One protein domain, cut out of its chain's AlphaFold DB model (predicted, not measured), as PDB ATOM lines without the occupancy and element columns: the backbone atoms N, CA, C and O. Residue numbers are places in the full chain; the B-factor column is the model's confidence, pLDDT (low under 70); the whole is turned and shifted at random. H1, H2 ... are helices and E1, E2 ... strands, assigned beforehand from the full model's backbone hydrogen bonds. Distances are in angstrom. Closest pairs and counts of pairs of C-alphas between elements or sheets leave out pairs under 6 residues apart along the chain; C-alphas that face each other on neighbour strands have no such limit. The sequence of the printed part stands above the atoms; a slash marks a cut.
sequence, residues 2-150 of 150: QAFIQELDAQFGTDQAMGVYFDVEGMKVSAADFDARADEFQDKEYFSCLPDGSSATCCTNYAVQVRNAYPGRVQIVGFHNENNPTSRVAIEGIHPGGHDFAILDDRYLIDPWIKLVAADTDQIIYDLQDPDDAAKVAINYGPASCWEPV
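AT A GLANCE: This is residues 2 to 150 of the 150 residues of the protein "Uroporphyrinogen decarboxylase" of Novimethylophilus kurashikiensis (UniProt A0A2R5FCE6). Two lobes lie along the longest axis: the larger is a twisted sheet, E4 E5 E6 E7, in the middle of three layers, with H1 and H4 on one face and H7 on the other; the smaller is a three-stranded sheet, E2 E1 E3, with H2 standing up from it and H3 close to H2. Residues 13 to 20 and 50 to 58 join the lobes. The printed part has 149 residues, with seven named helices and seven named strands in the order H1 E1 E2 H2 H3 E3 H4 E4 H5 E5 E6 H6 E7 H7. Both sheets, in the orders given, are antiparallel and the class is mixed, helices and strands. The whole is compact, with a radius of gyration of the C-alphas of 15.9 A and spans of 47 by 34 by 24 A.

HOW THE PARTS SIT: Start at H1, residues 2 to 12, which is on the larger sheet; its closest C-alphas to E7, residues 125 to 127, are those of Ile 5 and Ile 125, 6.5 A apart. Next look at E1, residues 21 to 24, and E2, residues 27 to 30, a hairpin in which N 22 and O 29 are 2.8 A apart. H2, residues 31 to 36, stands up from their sheet at a height of 6.9 A, over E2. H3, residues 38 to 41, is not on that sheet. E3, residues 46 to 49, is E1's other neighbour, with N 23 and O 47 at 2.8 A; E2, H2, H3 and E3 form a split strand-helix-strand unit, E1 between its strands, with a right-handed crossover. H4, residues 59 to 69, runs along the larger sheet, over E4, residues 74 to 79, and E5, residues 99 to 104, at a height of 8.2 A; C-alphas 63 and 102 are its closest to E5, 4.9 A apart. Between E4 and E5, N 103 and O 75 are 2.8 A apart; in the hairpin of E5 and E6, residues 108 to 110, N 110 and O 102 are 2.8 A apart; between E6 and E7, N 126 and O 109 are 2.9 A apart. H6, residues 113 to 116, only grazes this sheet. H7, residues 131 to 140, is on it, and H5, residues 88 to 91, only just touches H7, with 3 pairs of C-alphas within 8 A, the closest Arg 88 and Asn 140 at 4.6 A. In H1, H2, H4 and H7 every O i to N i+4 pair is within hydrogen-bond range; H3, H5 and H6 are too short for such a pair.

IN THESE COORDINATES: Find C-alpha 2 at (132.980, 153.847, 80.986); from there H1 runs 15.5 A. H4 spans 16.0 A, E4 16.6 A and E5 16.7 A. H7 runs 14.2 A to C-alpha 140 at (137.805, 145.117, 99.905). Beyond it, residues 148 to 149 pair antiparallel with residues 77 to 78 of E4.

THE WHOLE: The C-alphas farthest apart, those of Asp 43 and Pro 131, are 47.9 A apart. The printed part has no cut, and no link is long. The mean pLDDT of the printed part is 96.4, and no printed residue is under 70.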
ATOM      1  N   GLN A   2     133.945 154.951  80.846       74.50
ATOM      2  CA  GLN A   2     132.980 153.847  80.986       74.50
ATOM      3  C   GLN A   2     133.100 152.759  79.899       74.50
ATOM      4  O   GLN A   2     133.020 151.583  80.221       74.50
ATOM      5  N   ALA A   3     133.384 153.137  78.646       88.19
ATOM      6  CA  ALA A   3     133.582 152.171  77.559       88.19
ATOM      7  C   ALA A   3     134.792 151.242  77.783       88.19
ATOM      8  O   ALA A   3     134.713 150.059  77.492       88.19
ATOM      9  N   PHE A   4     135.882 151.753  78.367       92.75
ATOM     10  CA  PHE A   4     137.085 150.951  78.604       92.75
ATOM     11  C   PHE A   4     136.893 149.950  79.751       92.75
ATOM     12  O   PHE A   4     137.302 148.803  79.648       92.75
ATOM     13  N   ILE A   5     136.199 150.353  80.820       94.00
ATOM     14  CA  ILE A   5     135.822 149.437  81.907       94.00
ATOM     15  C   ILE A   5     134.912 148.319  81.381       94.00
ATOM     16  O   ILE A   5     135.095 147.164  81.745       94.00
ATOM     17  N   GLN A   6     133.968 148.644  80.492       94.62
ATOM     18  CA  GLN A   6     133.110 147.647  79.844       94.62
ATOM     19  C   GLN A   6     133.900 146.686  78.947       94.62
ATOM     20  O   GLN A   6     133.586 145.503  78.916       94.62
ATOM     21  N   GLU A   7     134.919 147.169  78.234       96.50
ATOM     22  CA  GLU A   7     135.818 146.314  77.446       96.50
ATOM     23  C   GLU A   7     136.607 145.349  78.342       96.50
ATOM     24  O   GLU A   7     136.667 144.158  78.041       96.50
ATOM     25  N   LEU A   8     137.157 145.835  79.460       97.19
ATOM     26  CA  LEU A   8     137.866 144.996  80.432       97.19
ATOM     27  C   LEU A   8     136.937 143.955  81.074       97.19
ATOM     28  O   LEU A   8     137.302 142.785  81.172       97.19
ATOM     29  N   ASP A   9     135.726 144.352  81.467       97.12
ATOM     30  CA  ASP A   9     134.728 143.430  82.018       97.12
ATOM     31  C   ASP A   9     134.286 142.387  80.981       97.12
ATOM     32  O   ASP A   9     134.214 141.200  81.285       97.12
ATOM     33  N   ALA A  10     134.094 142.781  79.720       97.62
ATOM     34  CA  ALA A  10     133.790 141.839  78.644       97.62
ATOM     35  C   ALA A  10     134.934 140.842  78.387       97.62
ATOM     36  O   ALA A  10     134.676 139.719  77.958       97.62
ATOM     37  N   GLN A  11     136.183 141.241  78.637       97.88
ATOM     38  CA  GLN A  11     137.360 140.404  78.424       97.88
ATOM     39  C   GLN A  11     137.652 139.454  79.591       97.88
ATOM     40  O   GLN A  11     138.135 138.349  79.358       97.88
ATOM     41  N   PHE A  12     137.369 139.859  80.830       98.25
ATOM     42  CA  PHE A  12     137.776 139.097  82.014       98.25
ATOM     43  C   PHE A  12     136.616 138.670  82.925       98.25
ATOM     44  O   PHE A  12     136.809 137.882  83.841       98.25
ATOM     45  N   GLY A  13     135.398 139.151  82.690       97.31
ATOM     46  CA  GLY A  13     134.269 139.022  83.617       97.31
ATOM     47  C   GLY A  13     133.528 137.688  83.605       97.31
ATOM     48  O   GLY A  13     132.538 137.565  84.331       97.31
ATOM     49  N   THR A  14     133.956 136.718  82.790       97.06
ATOM     50  CA  THR A  14     133.360 135.373  82.688       97.06
ATOM     51  C   THR A  14     134.430 134.320  82.418       97.06
ATOM     52  O   THR A  14     135.429 134.612  81.759       97.06
ATOM     53  N   ASP A  15     134.177 133.077  82.831       96.50
ATOM     54  CA  ASP A  15     135.036 131.929  82.508       96.50
ATOM     55  C   ASP A  15     135.230 131.757  80.997       96.50
ATOM     56  O   ASP A  15     136.340 131.503  80.532       96.50
ATOM     57  N   GLN A  16     134.175 131.986  80.207       95.50
ATOM     58  CA  GLN A  16     134.260 131.941  78.749       95.50
ATOM     59  C   GLN A  16     135.202 133.016  78.189       95.50
ATOM     60  O   GLN A  16     136.024 132.711  77.326       95.50
ATOM     61  N   ALA A  17     135.098 134.261  78.663       96.56
ATOM     62  CA  ALA A  17     135.956 135.359  78.211       96.56
ATOM     63  C   ALA A  17     137.423 135.151  78.628       96.56
ATOM     64  O   ALA A  17     138.335 135.390  77.837       96.56
ATOM     65  N   MET A  18     137.633 134.599  79.825       97.38
ATOM     66  CA  MET A  18     138.940 134.189  80.343       97.38
ATOM     67  C   MET A  18     139.516 132.951  79.636       97.38
ATOM     68  O   MET A  18     140.682 132.618  79.844       97.38
ATOM     69  N   GLY A  19     138.723 132.255  78.814       96.81
ATOM     70  CA  GLY A  19     139.125 131.020  78.143       96.81
ATOM     71  C   GLY A  19     139.345 129.847  79.101       96.81
ATOM     72  O   GLY A  19     140.160 128.968  78.808       96.81
ATOM     73  N   VAL A  20     138.649 129.836  80.240       97.94
ATOM     74  CA  VAL A  20     138.694 128.732  81.200       97.94
ATOM     75  C   VAL A  20     138.171 127.456  80.541       97.94
ATOM     76  O   VAL A  20     137.164 127.444  79.823       97.94
ATOM     77  N   TYR A  21     138.883 126.364  80.790       97.81
ATOM     78  CA  TYR A  21     138.511 125.025  80.365       97.81
ATOM     79  C   TYR A  21     138.682 124.044  81.524       97.81
ATOM     80  O   TYR A  21     139.418 124.304  82.472       97.81
ATOM     81  N   PHE A  22     138.023 122.898  81.432       97.62
ATOM     82  CA  PHE A  22     138.177 121.790  82.359       97.62
ATOM     83  C   PHE A  22     139.041 120.710  81.718       97.62
ATOM     84  O   PHE A  22     138.763 120.265  80.603       97.62
ATOM     85  N   ASP A  23     140.113 120.311  82.395       97.31
ATOM     86  CA  ASP A  23     140.858 119.101  82.072       97.31
ATOM     87  C   ASP A  23     140.188 117.923  82.782       97.31
ATOM     88  O   ASP A  23     140.249 117.826  84.005       97.31
ATOM     89  N   VAL A  24     139.510 117.071  82.017       96.62
ATOM     90  CA  VAL A  24     138.825 115.871  82.503       96.62
ATOM     91  C   VAL A  24     139.619 114.651  82.042       96.62
ATOM     92  O   VAL A  24     139.513 114.238  80.887       96.62
ATOM     93  N   GLU A  25     140.438 114.086  82.929       94.06
ATOM     94  CA  GLU A  25     141.305 112.926  82.643       94.06
ATOM     95  C   GLU A  25     142.178 113.086  81.371       94.06
ATOM     96  O   GLU A  25     142.378 112.141  80.601       94.06
ATOM     97  N   GLY A  26     142.698 114.290  81.115       92.62
ATOM     98  CA  GLY A  26     143.508 114.631  79.941       92.62
ATOM     99  C   GLY A  26     142.707 115.166  78.750       92.62
ATOM    100  O   GLY A  26     143.292 115.517  77.720       92.62
ATOM    101  N   MET A  27     141.375 115.233  78.850       94.00
ATOM    102  CA  MET A  27     140.510 115.851  77.846       94.00
ATOM    103  C   MET A  27     140.233 117.309  78.203       94.00
ATOM    104  O   MET A  27     139.611 117.593  79.219       94.00
ATOM    105  N   LYS A  28     140.604 118.237  77.315       96.50
ATOM    106  CA  LYS A  28     140.204 119.644  77.437       96.50
ATOM    107  C   LYS A  28     138.752 119.823  77.003       96.50
ATOM    108  O   LYS A  28     138.422 119.589  75.840       96.50
ATOM    109  N   VAL A  29     137.912 120.276  77.923       96.69
ATOM    110  CA  VAL A  29     136.490 120.566  77.718       96.69
ATOM    111  C   VAL A  29     136.266 122.050  77.990       96.69
ATOM    112  O   VAL A  29     136.721 122.559  79.009       96.69
ATOM    113  N   SER A  30     135.607 122.779  77.084       95.25
ATOM    114  CA  SER A  30     135.307 124.196  77.336       95.25
ATOM    115  C   SER A  30     134.382 124.342  78.551       95.25
ATOM    116  O   SER A  30     133.613 123.426  78.831       95.25
ATOM    117  N   ALA A  31     134.413 125.478  79.257       92.75
ATOM    118  CA  ALA A  31     133.497 125.701  80.382       92.75
ATOM    119  C   ALA A  31     132.017 125.505  79.984       92.75
ATOM    120  O   ALA A  31     131.276 124.801  80.661       92.75
ATOM    121  N   ALA A  32     131.620 126.016  78.811       91.31
ATOM    122  CA  ALA A  32     130.262 125.855  78.292       91.31
ATOM    123  C   ALA A  32     129.891 124.388  78.000       91.31
ATOM    124  O   ALA A  32     128.773 123.964  78.292       91.31
ATOM    125  N   ASP A  33     130.815 123.604  77.431       94.44
ATOM    126  CA  ASP A  33     130.576 122.180  77.170       94.44
ATOM    127  C   ASP A  33     130.583 121.355  78.458       94.44
ATOM    128  O   ASP A  33     129.871 120.354  78.535       94.44
ATOM    129  N   PHE A  34     131.388 121.751  79.447       93.94
ATOM    130  CA  PHE A  34     131.437 121.099  80.750       93.94
ATOM    131  C   PHE A  34     130.091 121.243  81.459       93.94
ATOM    132  O   PHE A  34     129.500 120.234  81.838       93.94
ATOM    133  N   ASP A  35     129.549 122.461  81.518       91.31
ATOM    134  CA  ASP A  35     128.235 122.732  82.110       91.31
ATOM    135  C   ASP A  35     127.106 122.007  81.368       91.31
ATOM    136  O   ASP A  35     126.242 121.380  81.982       91.31
ATOM    137  N   ALA A  36     127.124 122.037  80.031       94.62
ATOM    138  CA  ALA A  36     126.104 121.384  79.210       94.62
ATOM    139  C   ALA A  36     126.104 119.850  79.345       94.62
ATOM    140  O   ALA A  36     125.113 119.204  78.997       94.62
ATOM    141  N   ARG A  37     127.215 119.267  79.809       94.06
ATOM    142  CA  ARG A  37     127.448 117.819  79.892       94.06
ATOM    143  C   ARG A  37     127.879 117.389  81.295       94.06
ATOM    144  O   ARG A  37     128.545 116.367  81.434       94.06
ATOM    145  N   ALA A  38     127.488 118.138  82.327       90.94
ATOM    146  CA  ALA A  38     127.924 117.900  83.704       90.94
ATOM    147  C   ALA A  38     127.663 116.452  84.172       90.94
ATOM    148  O   ALA A  38     128.526 115.839  84.803       90.94
ATOM    149  N   ASP A  39     126.530 115.863  83.771       94.31
ATOM    150  CA  ASP A  39     126.177 114.467  84.071       94.31
ATOM    151  C   ASP A  39     127.201 113.450  83.519       94.31
ATOM    152  O   ASP A  39     127.404 112.389  84.107       94.31
ATOM    153  N   GLU A  40     127.885 113.754  82.410       94.12
ATOM    154  CA  GLU A  40     128.925 112.886  81.830       94.12
ATOM    155  C   GLU A  40     130.243 112.912  82.625       94.12
ATOM    156  O   GLU A  40     131.105 112.043  82.436       94.12
ATOM    157  N   PHE A  41     130.419 113.916  83.489       92.50
ATOM    158  CA  PHE A  41     131.660 114.194  84.210       92.50
ATOM    159  C   PHE A  41     131.536 114.053  85.731       92.50
ATOM    160  O   PHE A  41     132.555 114.113  86.411       92.50
ATOM    161  N   GLN A  42     130.334 113.807  86.266       90.00
ATOM    162  CA  GLN A  42     130.055 113.792  87.711       90.00
ATOM    163  C   GLN A  42     130.976 112.867  88.539       90.00
ATOM    164  O   GLN A  42     131.280 113.178  89.687       90.00
ATOM    165  N   ASP A  43     131.423 111.747  87.958       93.38
ATOM    166  CA  ASP A  43     132.234 110.719  88.627       93.38
ATOM    167  C   ASP A  43     133.715 110.769  88.209       93.38
ATOM    168  O   ASP A  43     134.489 109.863  88.528       93.38
ATOM    169  N   LYS A  44     134.113 111.795  87.449       93.81
ATOM    170  CA  LYS A  44     135.471 111.941  86.924       93.81
ATOM    171  C   LYS A  44     136.262 112.958  87.727       93.81
ATOM    172  O   LYS A  44     135.718 113.936  88.229       93.81
ATOM    173  N   GLU A  45     137.570 112.745  87.796       94.88
ATOM    174  CA  GLU A  45     138.486 113.775  88.272       94.88
ATOM    175  C   GLU A  45     138.645 114.847  87.190       94.88
ATOM    176  O   GLU A  45     138.853 114.539  86.011       94.88
ATOM    177  N   TYR A  46     138.533 116.110  87.593       95.69
ATOM    178  CA  TYR A  46     138.726 117.239  86.701       95.69
ATOM    179  C   TYR A  46     139.385 118.420  87.406       95.69
ATOM    180  O   TYR A  46     139.243 118.614  88.614       95.69
ATOM    181  N   PHE A  47     140.074 119.240  86.619       96.19
ATOM    182  CA  PHE A  47     140.704 120.477  87.068       96.19
ATOM    183  C   PHE A  47     140.244 121.634  86.189       96.19
ATOM    184  O   PHE A  47     140.223 121.505  84.967       96.19
ATOM    185  N   SER A  48     139.900 122.771  86.791       97.00
ATOM    186  CA  SER A  48     139.698 124.004  86.035       97.00
ATOM    187  C   SER A  48     141.055 124.636  85.707       97.00
ATOM    188  O   SER A  48     141.948 124.750  86.554       97.00
ATOM    189  N   CYS A  49     141.226 125.044  84.455       98.25
ATOM    190  CA  CYS A  49     142.479 125.546  83.913       98.25
ATOM    191  C   CYS A  49     142.262 126.824  83.102       98.25
ATOM    192  O   CYS A  49     141.266 126.974  82.397       98.25
ATOM    193  N   LEU A  50     143.238 127.727  83.165       98.31
ATOM    194  CA  LEU A  50     143.344 128.902  82.302       98.31
ATOM    195  C   LEU A  50     144.022 128.533  80.968       98.31
ATOM    196  O   LEU A  50     144.612 127.455  80.863       98.31
ATOM    197  N   PRO A  51     143.981 129.399  79.934       97.19
ATOM    198  CA  PRO A  51     144.503 129.084  78.598       97.19
ATOM    199  C   PRO A  51     145.969 128.628  78.546       97.19
ATOM    200  O   PRO A  51     146.341 127.850  77.666       97.19
ATOM    201  N   ASP A  52     146.797 129.080  79.488       96.62
ATOM    202  CA  ASP A  52     148.203 128.679  79.622       96.62
ATOM    203  C   ASP A  52     148.412 127.347  80.368       96.62
ATOM    204  O   ASP A  52     149.547 126.897  80.528       96.62
ATOM    205  N   GLY A  53     147.328 126.687  80.787       97.06
ATOM    206  CA  GLY A  53     147.331 125.432  81.535       97.06
ATOM    207  C   GLY A  53     147.511 125.592  83.044       97.06
ATOM    208  O   GLY A  53     147.556 124.587  83.751       97.06
ATOM    209  N   SER A  54     147.613 126.821  83.553       97.94
ATOM    210  CA  SER A  54     147.659 127.082  84.991       97.94
ATOM    211  C   SER A  54     146.291 126.865  85.653       97.94
ATOM    212  O   SER A  54     145.253 126.873  84.990       97.94
ATOM    213  N   SER A  55     146.278 126.643  86.970       97.81
ATOM    214  CA  SER A  55     145.039 126.401  87.720       97.81
ATOM    215  C   SER A  55     144.113 127.622  87.697       97.81
ATOM    216  O   SER A  55     144.529 128.705  88.120       97.81
ATOM    217  N   ALA A  56     142.848 127.421  87.317       97.56
ATOM    218  CA  ALA A  56     141.783 128.422  87.399       97.56
ATOM    219  C   ALA A  56     141.128 128.483  88.796       97.56
ATOM    220  O   ALA A  56     139.981 128.885  88.943       97.56
ATOM    221  N   THR A  57     141.851 128.092  89.849       96.00
ATOM    222  CA  THR A  57     141.451 128.320  91.252       96.00
ATOM    223  C   THR A  57     142.427 129.218  92.012       96.00
ATOM    224  O   THR A  57     142.164 129.585  93.154       96.00
ATOM    225  N   CYS A  58     143.542 129.612  91.390       97.44
ATOM    226  CA  CYS A  58     144.588 130.430  92.005       97.44
ATOM    227  C   CYS A  58     144.501 131.884  91.520       97.44
ATOM    228  O   CYS A  58     144.564 132.136  90.316       97.44
ATOM    229  N   CYS A  59     144.388 132.835  92.451       97.81
ATOM    230  CA  CYS A  59     144.251 134.269  92.173       97.81
ATOM    231  C   CYS A  59     145.406 134.829  91.327       97.81
ATOM    232  O   CYS A  59     145.164 135.493  90.315       97.81
ATOM    233  N   THR A  60     146.651 134.455  91.640       98.44
ATOM    234  CA  THR A  60     147.840 134.877  90.885       98.44
ATOM    235  C   THR A  60     147.730 134.522  89.401       98.44
ATOM    236  O   THR A  60     148.091 135.325  88.541       98.44
ATOM    237  N   ASN A  61     147.180 133.350  89.066       98.56
ATOM    238  CA  ASN A  61     147.064 132.910  87.673       98.56
ATOM    239  C   ASN A  61     146.061 133.760  86.874       98.56
ATOM    240  O   ASN A  61     146.285 134.014  85.686       98.56
ATOM    241  N   TYR A  62     144.999 134.261  87.514       98.62
ATOM    242  CA  TYR A  62     144.081 135.219  86.891       98.62
ATOM    243  C   TYR A  62     144.774 136.561  86.627       98.62
ATOM    244  O   TYR A  62     144.684 137.085  85.514       98.62
ATOM    245  N   ALA A  63     145.540 137.082  87.591       98.62
ATOM    246  CA  ALA A  63     146.329 138.300  87.394       98.62
ATOM    247  C   ALA A  63     147.374 138.139  86.268       98.62
ATOM    248  O   ALA A  63     147.612 139.064  85.482       98.62
ATOM    249  N   VAL A  64     147.949 136.939  86.118       98.62
ATOM    250  CA  VAL A  64     148.837 136.596  84.997       98.62
ATOM    251  C   VAL A  64     148.113 136.663  83.650       98.62
ATOM    252  O   VAL A  64     148.698 137.193  82.703       98.62
ATOM    253  N   GLN A  65     146.855 136.223  83.541       98.56
ATOM    254  CA  GLN A  65     146.104 136.360  82.282       98.56
ATOM    255  C   GLN A  65     145.900 137.827  81.889       98.56
ATOM    256  O   GLN A  65     146.078 138.180  80.721       98.56
ATOM    257  N   VAL A  66     145.616 138.703  82.858       98.56
ATOM    258  CA  VAL A  66     145.512 140.151  82.613       98.56
ATOM    259  C   VAL A  66     146.844 140.702  82.096       98.56
ATOM    260  O   VAL A  66     146.883 141.419  81.094       98.56
ATOM    261  N   ARG A  67     147.965 140.313  82.717       98.50
ATOM    262  CA  ARG A  67     149.310 140.705  82.266       98.50
ATOM    263  C   ARG A  67     149.641 140.194  80.864       98.50
ATOM    264  O   ARG A  67     150.252 140.926  80.088       98.50
ATOM    265  N   ASN A  68     149.235 138.972  80.526       97.94
ATOM    266  CA  ASN A  68     149.437 138.396  79.196       97.94
ATOM    267  C   ASN A  68     148.642 139.155  78.120       97.94
ATOM    268  O   ASN A  68     149.143 139.342  77.012       97.94
ATOM    269  N   ALA A  69     147.438 139.632  78.450       97.88
ATOM    270  CA  ALA A  69     146.616 140.449  77.559       97.88
ATOM    271  C   ALA A  69     147.172 141.870  77.344       97.88
ATOM    272  O   ALA A  69     146.983 142.445  76.271       97.88
ATOM    273  N   TYR A  70     147.896 142.419  78.326       97.81
ATOM    274  CA  TYR A  70     148.492 143.760  78.264       97.81
ATOM    275  C   TYR A  70     149.994 143.756  78.612       97.81
ATOM    276  O   TYR A  70     150.402 144.291  79.653       97.81
ATOM    277  N   PRO A  71     150.857 143.197  77.738       97.19
ATOM    278  CA  PRO A  71     152.281 143.054  78.023       97.19
ATOM    279  C   PRO A  71     152.960 144.393  78.332       97.19
ATOM    280  O   PRO A  71     152.838 145.358  77.578       97.19
ATOM    281  N   GLY A  72     153.701 144.440  79.442       97.75
ATOM    282  CA  GLY A  72     154.464 145.619  79.868       97.75
ATOM    283  C   GLY A  72     153.643 146.749  80.496       97.75
ATOM    284  O   GLY A  72     154.216 147.785  80.814       97.75
ATOM    285  N   ARG A  73     152.330 146.565  80.681       98.38
ATOM    286  CA  ARG A  73     151.420 147.577  81.254       98.38
ATOM    287  C   ARG A  73     150.806 147.176  82.594       98.38
ATOM    288  O   ARG A  73     150.094 147.971  83.196       98.38
ATOM    289  N   VAL A  74     151.049 145.944  83.035       98.69
ATOM    290  CA  VAL A  74     150.405 145.359  84.214       98.69
ATOM    291  C   VAL A  74     151.435 145.055  85.288       98.69
ATOM    292  O   VAL A  74     152.415 144.350  85.032       98.69
ATOM    293  N   GLN A  75     151.164 145.538  86.495       98.50
ATOM    294  CA  GLN A  75     151.814 145.097  87.722       98.50
ATOM    295  C   GLN A  75     150.919 144.056  88.393       98.50
ATOM    296  O   GLN A  75     149.709 144.252  88.472       98.50
ATOM    297  N   ILE A  76     151.498 142.951  88.855       98.69
ATOM    298  CA  ILE A  76     150.786 142.014  89.727       98.69
ATOM    299  C   ILE A  76     151.223 142.344  91.143       98.69
ATOM    300  O   ILE A  76     152.422 142.398  91.423       98.69
ATOM    301  N   VAL A  77     150.248 142.610  91.996       98.69
ATOM    302  CA  VAL A  77     150.462 142.899  93.408       98.69
ATOM    303  C   VAL A  77     149.520 142.041  94.231       98.69
ATOM    304  O   VAL A  77     148.493 141.581  93.734       98.69
ATOM    305  N   GLY A  78     149.856 141.852  95.492       98.12
ATOM    306  CA  GLY A  78     149.013 141.125  96.419       98.12
ATOM    307  C   GLY A  78     149.312 141.494  97.853       98.12
ATOM    308  O   GLY A  78     150.130 142.369  98.135       98.12
ATOM    309  N   PHE A  79     148.628 140.845  98.777       98.25
ATOM    310  CA  PHE A  79     148.881 141.001 100.202       98.25
ATOM    311  C   PHE A  79     148.674 139.683 100.930       98.25
ATOM    312  O   PHE A  79     147.872 138.852 100.514       98.25
ATOM    313  N   HIS A  80     149.331 139.539 102.079       97.56
ATOM    314  CA  HIS A  80     149.028 138.492 103.053       97.56
ATOM    315  C   HIS A  80     147.982 138.976 104.059       97.56
ATOM    316  O   HIS A  80     148.033 140.128 104.502       97.56
ATOM    317  N   ASN A  81     147.058 138.100 104.465       97.31
ATOM    318  CA  ASN A  81     145.981 138.460 105.398       97.31
ATOM    319  C   ASN A  81     146.525 138.966 106.744       97.31
ATOM    320  O   ASN A  81     145.975 139.898 107.325       97.31
ATOM    321  N   GLU A  82     147.636 138.403 107.221       96.94
ATOM    322  CA  GLU A  82     148.301 138.789 108.469       96.94
ATOM    323  C   GLU A  82     148.869 140.214 108.417       96.94
ATOM    324  O   GLU A  82     148.897 140.909 109.433       96.94
ATOM    325  N   ASN A  83     149.288 140.659 107.230       96.81
ATOM    326  CA  ASN A  83     149.851 141.990 106.992       96.81
ATOM    327  C   ASN A  83     148.784 143.008 106.561       96.81
ATOM    328  O   ASN A  83     149.030 144.215 106.588       96.81
ATOM    329  N   ASN A  84     147.594 142.534 106.190       97.38
ATOM    330  CA  ASN A  84     146.457 143.347 105.774       97.38
ATOM    331  C   ASN A  84     145.141 142.920 106.465       97.38
ATOM    332  O   ASN A  84     144.138 142.648 105.792       97.38
ATOM    333  N   PRO A  85     145.109 142.873 107.814       96.94
ATOM    334  CA  PRO A  85     143.996 142.283 108.561       96.94
ATOM    335  C   PRO A  85     142.713 143.124 108.521       96.94
ATOM    336  O   PRO A  85     141.678 142.691 109.016       96.94
ATOM    337  N   THR A  86     142.776 144.346 107.984       96.12
ATOM    338  CA  THR A  86     141.631 145.260 107.873       96.12
ATOM    339  C   THR A  86     140.901 145.165 106.538       96.12
ATOM    340  O   THR A  86     139.847 145.777 106.392       96.12
ATOM    341  N   SER A  87     141.465 144.458 105.555       97.38
ATOM    342  CA  SER A  87     140.782 144.202 104.287       97.38
ATOM    343  C   SER A  87     139.557 143.312 104.512       97.38
ATOM    344  O   SER A  87     139.584 142.415 105.360       97.38
ATOM    345  N   ARG A  88     138.484 143.519 103.740       97.12
ATOM    346  CA  ARG A  88     137.311 142.630 103.776       97.12
ATOM    347  C   ARG A  88     137.706 141.187 103.472       97.12
ATOM    348  O   ARG A  88     137.257 140.289 104.174       97.12
ATOM    349  N   VAL A  89     138.597 140.987 102.494       95.88
ATOM    350  CA  VAL A  89     139.136 139.665 102.133       95.88
ATOM    351  C   VAL A  89     139.687 138.926 103.356       95.88
ATOM    352  O   VAL A  89     139.356 137.757 103.555       95.88
ATOM    353  N   ALA A  90     140.460 139.606 104.208       95.75
ATOM    354  CA  ALA A  90     140.996 139.013 105.429       95.75
ATOM    355  C   ALA A  90     139.934 138.841 106.530       95.75
ATOM    356  O   ALA A  90     139.879 137.786 107.159       95.75
ATOM    357  N   ILE A  91     139.091 139.854 106.766       96.44
ATOM    358  CA  ILE A  91     138.075 139.847 107.837       96.44
ATOM    359  C   ILE A  91     137.049 138.731 107.631       96.44
ATOM    360  O   ILE A  91     136.681 138.042 108.582       96.44
ATOM    361  N   GLU A  92     136.579 138.568 106.399       96.19
ATOM    362  CA  GLU A  92     135.539 137.601 106.048       96.19
ATOM    363  C   GLU A  92     136.121 136.232 105.672       96.19
ATOM    364  O   GLU A  92     135.379 135.267 105.511       96.19
ATOM    365  N   GLY A  93     137.453 136.120 105.586       93.12
ATOM    366  CA  GLY A  93     138.136 134.874 105.250       93.12
ATOM    367  C   GLY A  93     137.865 134.407 103.820       93.12
ATOM    368  O   GLY A  93     137.828 133.202 103.581       93.12
ATOM    369  N   ILE A  94     137.678 135.347 102.883       93.62
ATOM    370  CA  ILE A  94     137.320 135.067 101.481       93.62
ATOM    371  C   ILE A  94     138.400 134.220 100.793       93.62
ATOM    372  O   ILE A  94     138.084 133.272 100.076       93.62
ATOM    373  N   HIS A  95     139.678 134.519 101.042       91.81
ATOM    374  CA  HIS A  95     140.790 133.722 100.535       91.81
ATOM    375  C   HIS A  95     141.823 133.472 101.645       91.81
ATOM    376  O   HIS A  95     142.325 134.427 102.248       91.81
ATOM    377  N   PRO A  96     142.134 132.205 101.987       91.12
ATOM    378  CA  PRO A  96     143.125 131.913 103.015       91.12
ATOM    379  C   PRO A  96     144.539 132.290 102.554       91.12
ATOM    380  O   PRO A  96     144.984 131.885 101.487       91.12
ATOM    381  N   GLY A  97     145.268 133.007 103.412       92.31
ATOM    382  CA  GLY A  97     146.692 133.327 103.239       92.31
ATOM    383  C   GLY A  97     146.994 134.654 102.537       92.31
ATOM    384  O   GLY A  97     148.103 135.169 102.692       92.31
ATOM    385  N   GLY A  98     146.033 135.244 101.828       95.50
ATOM    386  CA  GLY A  98     146.241 136.488 101.092       95.50
ATOM    387  C   GLY A  98     145.419 136.564  99.818       95.50
ATOM    388  O   GLY A  98     144.539 135.733  99.614       95.50
ATOM    389  N   HIS A  99     145.710 137.549  98.970       98.06
ATOM    390  CA  HIS A  99     145.091 137.681  97.652       98.06
ATOM    391  C   HIS A  99     145.938 138.509  96.685       98.06
ATOM    392  O   HIS A  99     146.482 139.541  97.083       98.06
ATOM    393  N   ASP A 100     145.977 138.081  95.419       98.56
ATOM    394  CA  ASP A 100     146.741 138.708  94.336       98.56
ATOM    395  C   ASP A 100     145.810 139.213  93.227       98.56
ATOM    396  O   ASP A 100     144.843 138.548  92.853       98.56
ATOM    397  N   PHE A 101     146.137 140.367  92.649       98.69
ATOM    398  CA  PHE A 101     145.366 141.017  91.589       98.69
ATOM    399  C   PHE A 101     146.266 141.844  90.659       98.69
ATOM    400  O   PHE A 101     147.451 142.073  90.915       98.69
ATOM    401  N   ALA A 102     145.707 142.277  89.530       98.81
ATOM    402  CA  ALA A 102     146.428 143.044  88.521       98.81
ATOM    403  C   ALA A 102     146.123 144.544  88.627       98.81
ATOM    404  O   ALA A 102     144.967 144.942  88.756       98.81
ATOM    405  N   ILE A 103     147.154 145.378  88.488       98.69
ATOM    406  CA  ILE A 103     147.044 146.825  88.282       98.69
ATOM    407  C   ILE A 103     147.492 147.151  86.856       98.69
ATOM    408  O   ILE A 103     148.667 146.999  86.520       98.69
ATOM    409  N   LEU A 104     146.565 147.606  86.014       98.62
ATOM    410  CA  LEU A 104     146.818 148.031  84.635       98.62
ATOM    411  C   LEU A 104     147.020 149.553  84.566       98.62
ATOM    412  O   LEU A 104     146.180 150.319  85.044       98.62
ATOM    413  N   ASP A 105     148.123 149.979  83.941       98.06
ATOM    414  CA  ASP A 105     148.528 151.383  83.746       98.06
ATOM    415  C   ASP A 105     148.501 152.232  85.031       98.06
ATOM    416  O   ASP A 105     148.087 153.393  85.008       98.06
ATOM    417  N   ASP A 106     148.889 151.637  86.164       97.12
ATOM    418  CA  ASP A 106     148.887 152.273  87.492       97.12
ATOM    419  C   ASP A 106     147.524 152.876  87.890       97.12
ATOM    420  O   ASP A 106     147.443 153.823  88.678       97.12
ATOM    421  N   ARG A 107     146.434 152.354  87.312       97.56
ATOM    422  CA  ARG A 107     145.104 152.956  87.425       97.56
ATOM    423  C   ARG A 107     143.987 151.955  87.645       97.56
ATOM    424  O   ARG A 107     143.133 152.210  88.483       97.56
ATOM    425  N   TYR A 108     143.940 150.874  86.880       98.56
ATOM    426  CA  TYR A 108     142.812 149.951  86.933       98.56
ATOM    427  C   TYR A 108     143.185 148.726  87.752       98.56
ATOM    428  O   TYR A 108     144.064 147.974  87.336       98.56
ATOM    429  N   LEU A 109     142.513 148.518  88.885       98.69
ATOM    430  CA  LEU A 109     142.560 147.237  89.583       98.69
ATOM    431  C   LEU A 109     141.629 146.267  88.860       98.69
ATOM    432  O   LEU A 109     140.467 146.591  88.611       98.69
ATOM    433  N   ILE A 110     142.160 145.100  88.509       98.69
ATOM    434  CA  ILE A 110     141.473 144.048  87.766       98.69
ATOM    435  C   ILE A 110     141.616 142.750  88.559       98.69
ATOM    436  O   ILE A 110     142.722 142.226  88.714       98.69
ATOM    437  N   ASP A 111     140.488 142.231  89.029       98.56
ATOM    438  CA  ASP A 111     140.419 141.004  89.811       98.56
ATOM    439  C   ASP A 111     139.243 140.133  89.359       98.56
ATOM    440  O   ASP A 111     138.133 140.259  89.867       98.56
ATOM    441  N   PRO A 112     139.452 139.236  88.387       98.50
ATOM    442  CA  PRO A 112     138.399 138.326  87.957       98.50
ATOM    443  C   PRO A 112     138.149 137.188  88.956       98.50
ATOM    444  O   PRO A 112     137.054 136.625  88.985       98.50
ATOM    445  N   TRP A 113     139.145 136.835  89.777       98.44
ATOM    446  CA  TRP A 113     139.077 135.692  90.689       98.44
ATOM    447  C   TRP A 113     138.008 135.900  91.768       98.44
ATOM    448  O   TRP A 113     137.252 134.973  92.070       98.44
ATOM    449  N   ILE A 114     137.873 137.127  92.287       97.50
ATOM    450  CA  ILE A 114     136.883 137.458  93.328       97.50
ATOM    451  C   ILE A 114     135.434 137.194  92.886       97.50
ATOM    452  O   ILE A 114     134.578 136.849  93.700       97.50
ATOM    453  N   LYS A 115     135.160 137.303  91.582       97.56
ATOM    454  CA  LYS A 115     133.858 136.990  90.991       97.56
ATOM    455  C   LYS A 115     133.749 135.522  90.611       97.56
ATOM    456  O   LYS A 115     132.789 134.862  90.986       97.56
ATOM    457  N   LEU A 116     134.709 135.026  89.834       97.12
ATOM    458  CA  LEU A 116     134.588 133.737  89.147       97.12
ATOM    459  C   LEU A 116     134.870 132.543  90.058       97.12
ATOM    460  O   LEU A 116     134.343 131.462  89.826       97.12
ATOM    461  N   VAL A 117     135.670 132.738  91.109       96.50
ATOM    462  CA  VAL A 117     136.056 131.666  92.033       96.50
ATOM    463  C   VAL A 117     135.447 131.883  93.411       96.50
ATOM    464  O   VAL A 117     134.817 130.976  93.948       96.50
ATOM    465  N   ALA A 118     135.598 133.081  93.984       95.81
ATOM    466  CA  ALA A 118     135.035 133.363  95.305       95.81
ATOM    467  C   ALA A 118     133.524 133.633  95.287       95.81
ATOM    468  O   ALA A 118     132.892 133.539  96.337       95.81
ATOM    469  N   ALA A 119     132.945 133.957  94.122       95.62
ATOM    470  CA  ALA A 119     131.544 134.363  93.984       95.62
ATOM    471  C   ALA A 119     131.137 135.482  94.972       95.62
ATOM    472  O   ALA A 119     130.011 135.503  95.468       95.62
ATOM    473  N   ASP A 120     132.063 136.405  95.266       94.50
ATOM    474  CA  ASP A 120     131.921 137.416  96.322       94.50
ATOM    475  C   ASP A 120     131.364 138.752  95.798       94.50
ATOM    476  O   ASP A 120     130.527 139.393  96.437       94.50
ATOM    477  N   THR A 121     131.783 139.190  94.607       94.50
ATOM    478  CA  THR A 121     131.280 140.431  94.003       94.50
ATOM    479  C   THR A 121     131.220 140.365  92.481       94.50
ATOM    480  O   THR A 121     132.053 139.732  91.843       94.50
ATOM    481  N   ASP A 122     130.247 141.063  91.891       95.56
ATOM    482  CA  ASP A 122     130.119 141.184  90.436       95.56
ATOM    483  C   ASP A 122     131.099 142.196  89.821       95.56
ATOM    484  O   ASP A 122     131.389 142.114  88.625       95.56
ATOM    485  N   GLN A 123     131.593 143.164  90.603       97.06
ATOM    486  CA  GLN A 123     132.506 144.198  90.110       97.06
ATOM    487  C   GLN A 123     133.953 143.701  90.173       97.06
ATOM    488  O   GLN A 123     134.519 143.593  91.254       97.06
ATOM    489  N   ILE A 124     134.563 143.475  89.008       97.81
ATOM    490  CA  ILE A 124     135.952 142.994  88.902       97.81
ATOM    491  C   ILE A 124     136.949 144.072  88.461       97.81
ATOM    492  O   ILE A 124     138.155 143.874  88.574       97.81
ATOM    493  N   ILE A 125     136.457 145.204  87.944       98.44
ATOM    494  CA  ILE A 125     137.275 146.332  87.486       98.44
ATOM    495  C   ILE A 125     136.982 147.543  88.369       98.44
ATOM    496  O   ILE A 125     135.819 147.925  88.540       98.44
ATOM    497  N   TYR A 126     138.035 148.174  88.881       98.19
ATOM    498  CA  TYR A 126     137.952 149.399  89.670       98.19
ATOM    499  C   TYR A 126     138.885 150.456  89.081       98.19
ATOM    500  O   TYR A 126     140.071 150.195  88.869       98.19
ATOM    501  N   ASP A 127     138.368 151.656  88.823       97.94
ATOM    502  CA  ASP A 127     139.197 152.805  88.452       97.94
ATOM    503  C   ASP A 127     139.715 153.491  89.722       97.94
ATOM    504  O   ASP A 127     138.965 154.163  90.420       97.94
ATOM    505  N   LEU A 128     141.007 153.360  90.033       96.94
ATOM    506  CA  LEU A 128     141.591 153.926  91.256       96.94
ATOM    507  C   LEU A 128     141.603 155.466  91.275       96.94
ATOM    508  O   LEU A 128     141.884 156.063  92.314       96.94
ATOM    509  N   GLN A 129     141.323 156.121  90.143       96.56
ATOM    510  CA  GLN A 129     141.137 157.575  90.074       96.56
ATOM    511  C   GLN A 129     139.680 157.998  90.293       96.56
ATOM    512  O   GLN A 129     139.419 159.187  90.495       96.56
ATOM    513  N   ASP A 130     138.739 157.055  90.248       97.38
ATOM    514  CA  ASP A 130     137.357 157.284  90.636       97.38
ATOM    515  C   ASP A 130     137.220 157.122  92.164       97.38
ATOM    516  O   ASP A 130     137.643 156.109  92.725       97.38
ATOM    517  N   PRO A 131     136.669 158.119  92.879       97.19
ATOM    518  CA  PRO A 131     136.629 158.095  94.338       97.19
ATOM    519  C   PRO A 131     135.722 156.996  94.906       97.19
ATOM    520  O   PRO A 131     136.002 156.505  96.002       97.19
ATOM    521  N   ASP A 132     134.667 156.596  94.192       97.38
ATOM    522  CA  ASP A 132     133.746 155.560  94.663       97.38
ATOM    523  C   ASP A 132     134.394 154.180  94.526       97.38
ATOM    524  O   ASP A 132     134.337 153.363  95.448       97.38
ATOM    525  N   ASP A 133     135.070 153.927  93.406       97.75
ATOM    526  CA  ASP A 133     135.841 152.703  93.209       97.75
ATOM    527  C   ASP A 133     137.052 152.626  94.144       97.75
ATOM    528  O   ASP A 133     137.272 151.585  94.764       97.75
ATOM    529  N   ALA A 134     137.785 153.724  94.341       97.44
ATOM    530  CA  ALA A 134     138.885 153.780  95.303       97.44
ATOM    531  C   ALA A 134     138.416 153.470  96.737       97.44
ATOM    532  O   ALA A 134     139.100 152.752  97.472       97.44
ATOM    533  N   ALA A 135     137.235 153.954  97.135       97.56
ATOM    534  CA  ALA A 135     136.651 153.646  98.439       97.56
ATOM    535  C   ALA A 135     136.296 152.156  98.575       97.56
ATOM    536  O   ALA A 135     136.595 151.548  99.606       97.56
ATOM    537  N   LYS A 136     135.714 151.541  97.537       98.00
ATOM    538  CA  LYS A 136     135.447 150.092  97.521       98.00
ATOM    539  C   LYS A 136     136.738 149.288  97.600       98.00
ATOM    540  O   LYS A 136     136.804 148.338  98.370       98.00
ATOM    541  N   VAL A 137     137.768 149.677  96.849       98.12
ATOM    542  CA  VAL A 137     139.066 148.993  96.858       98.12
ATOM    543  C   VAL A 137     139.706 149.050  98.242       98.12
ATOM    544  O   VAL A 137     140.158 148.022  98.738       98.12
ATOM    545  N   ALA A 138     139.673 150.207  98.906       97.31
ATOM    546  CA  ALA A 138     140.208 150.354 100.258       97.31
ATOM    547  C   ALA A 138     139.481 149.472 101.290       97.31
ATOM    548  O   ALA A 138     140.107 148.986 102.230       97.31
ATOM    549  N   ILE A 139     138.175 149.245 101.116       97.56
ATOM    550  CA  ILE A 139     137.394 148.326 101.955       97.56
ATOM    551  C   ILE A 139     137.751 146.873 101.623       97.56
ATOM    552  O   ILE A 139     138.068 146.090 102.517       97.56
ATOM    553  N   ASN A 140     137.711 146.507 100.343       97.44
ATOM    554  CA  ASN A 140     137.805 145.117  99.905       97.44
ATOM    555  C   ASN A 140     139.227 144.569 100.061       97.44
ATOM    556  O   ASN A 140     139.421 143.516 100.665       97.44
ATOM    557  N   TYR A 141     140.213 145.326  99.576       98.06
ATOM    558  CA  TYR A 141     141.620 144.934  99.461       98.06
ATOM    559  C   TYR A 141     142.524 145.659 100.464       98.06
ATOM    560  O   TYR A 141     143.736 145.457 100.459       98.06
ATOM    561  N   GLY A 142     141.972 146.500 101.344       97.38
ATOM    562  CA  GLY A 142     142.745 147.227 102.352       97.38
ATOM    563  C   GLY A 142     143.619 148.357 101.780       97.38
ATOM    564  O   GLY A 142     143.505 148.722 100.607       97.38
ATOM    565  N   PRO A 143     144.481 148.968 102.614       95.94
ATOM    566  CA  PRO A 143     145.346 150.061 102.189       95.94
ATOM    567  C   PRO A 143     146.437 149.589 101.221       95.94
ATOM    568  O   PRO A 143     147.124 148.603 101.474       95.94
ATOM    569  N   ALA A 144     146.682 150.380 100.172       95.50
ATOM    570  CA  ALA A 144     147.691 150.078  99.155       95.50
ATOM    571  C   ALA A 144     149.126 149.936  99.698       95.50
ATOM    572  O   ALA A 144     149.964 149.296  99.074       95.50
ATOM    573  N   SER A 145     149.418 150.492 100.878       96.44
ATOM    574  CA  SER A 145     150.707 150.311 101.559       96.44
ATOM    575  C   SER A 145     150.971 148.881 102.037       96.44
ATOM    576  O   SER A 145     152.097 148.582 102.417       96.44
ATOM    577  N   CYS A 146     149.944 148.028 102.076       97.12
ATOM    578  CA  CYS A 146     150.063 146.611 102.408       97.12
ATOM    579  C   CYS A 146     150.212 145.723 101.165       97.12
ATOM    580  O   CYS A 146     150.293 144.507 101.317       97.12
ATOM    581  N   TRP A 147     150.190 146.303  99.960       97.94
ATOM    582  CA  TRP A 147     150.318 145.551  98.719       97.94
ATOM    583  C   TRP A 147     151.783 145.461  98.302       97.94
ATOM    584  O   TRP A 147     152.497 146.466  98.269       97.94
ATOM    585  N   GLU A 148     152.221 144.259  97.953       97.88
ATOM    586  CA  GLU A 148     153.587 143.954  97.544       97.88
ATOM    587  C   GLU A 148     153.595 143.365  96.126       97.88
ATOM    588  O   GLU A 148     152.648 142.667  95.753       97.88
ATOM    589  N   PRO A 149     154.628 143.641  95.308       97.25
ATOM    590  CA  PRO A 149     154.804 142.962  94.030       97.25
ATOM    591  C   PRO A 149     154.945 141.445  94.206       97.25
ATOM    592  O   PRO A 149     155.660 141.002  95.108       97.25
ATOM    593  N   VAL A 150     154.316 140.685  93.307       91.56
ATOM    594  CA  VAL A 150     154.359 139.208  93.263       91.56
ATOM    595  C   VAL A 150     155.411 138.702  92.280       91.56
ATOM    596  O   VAL A 150     155.481 139.237  91.144       91.56
TER     597      VAL A 150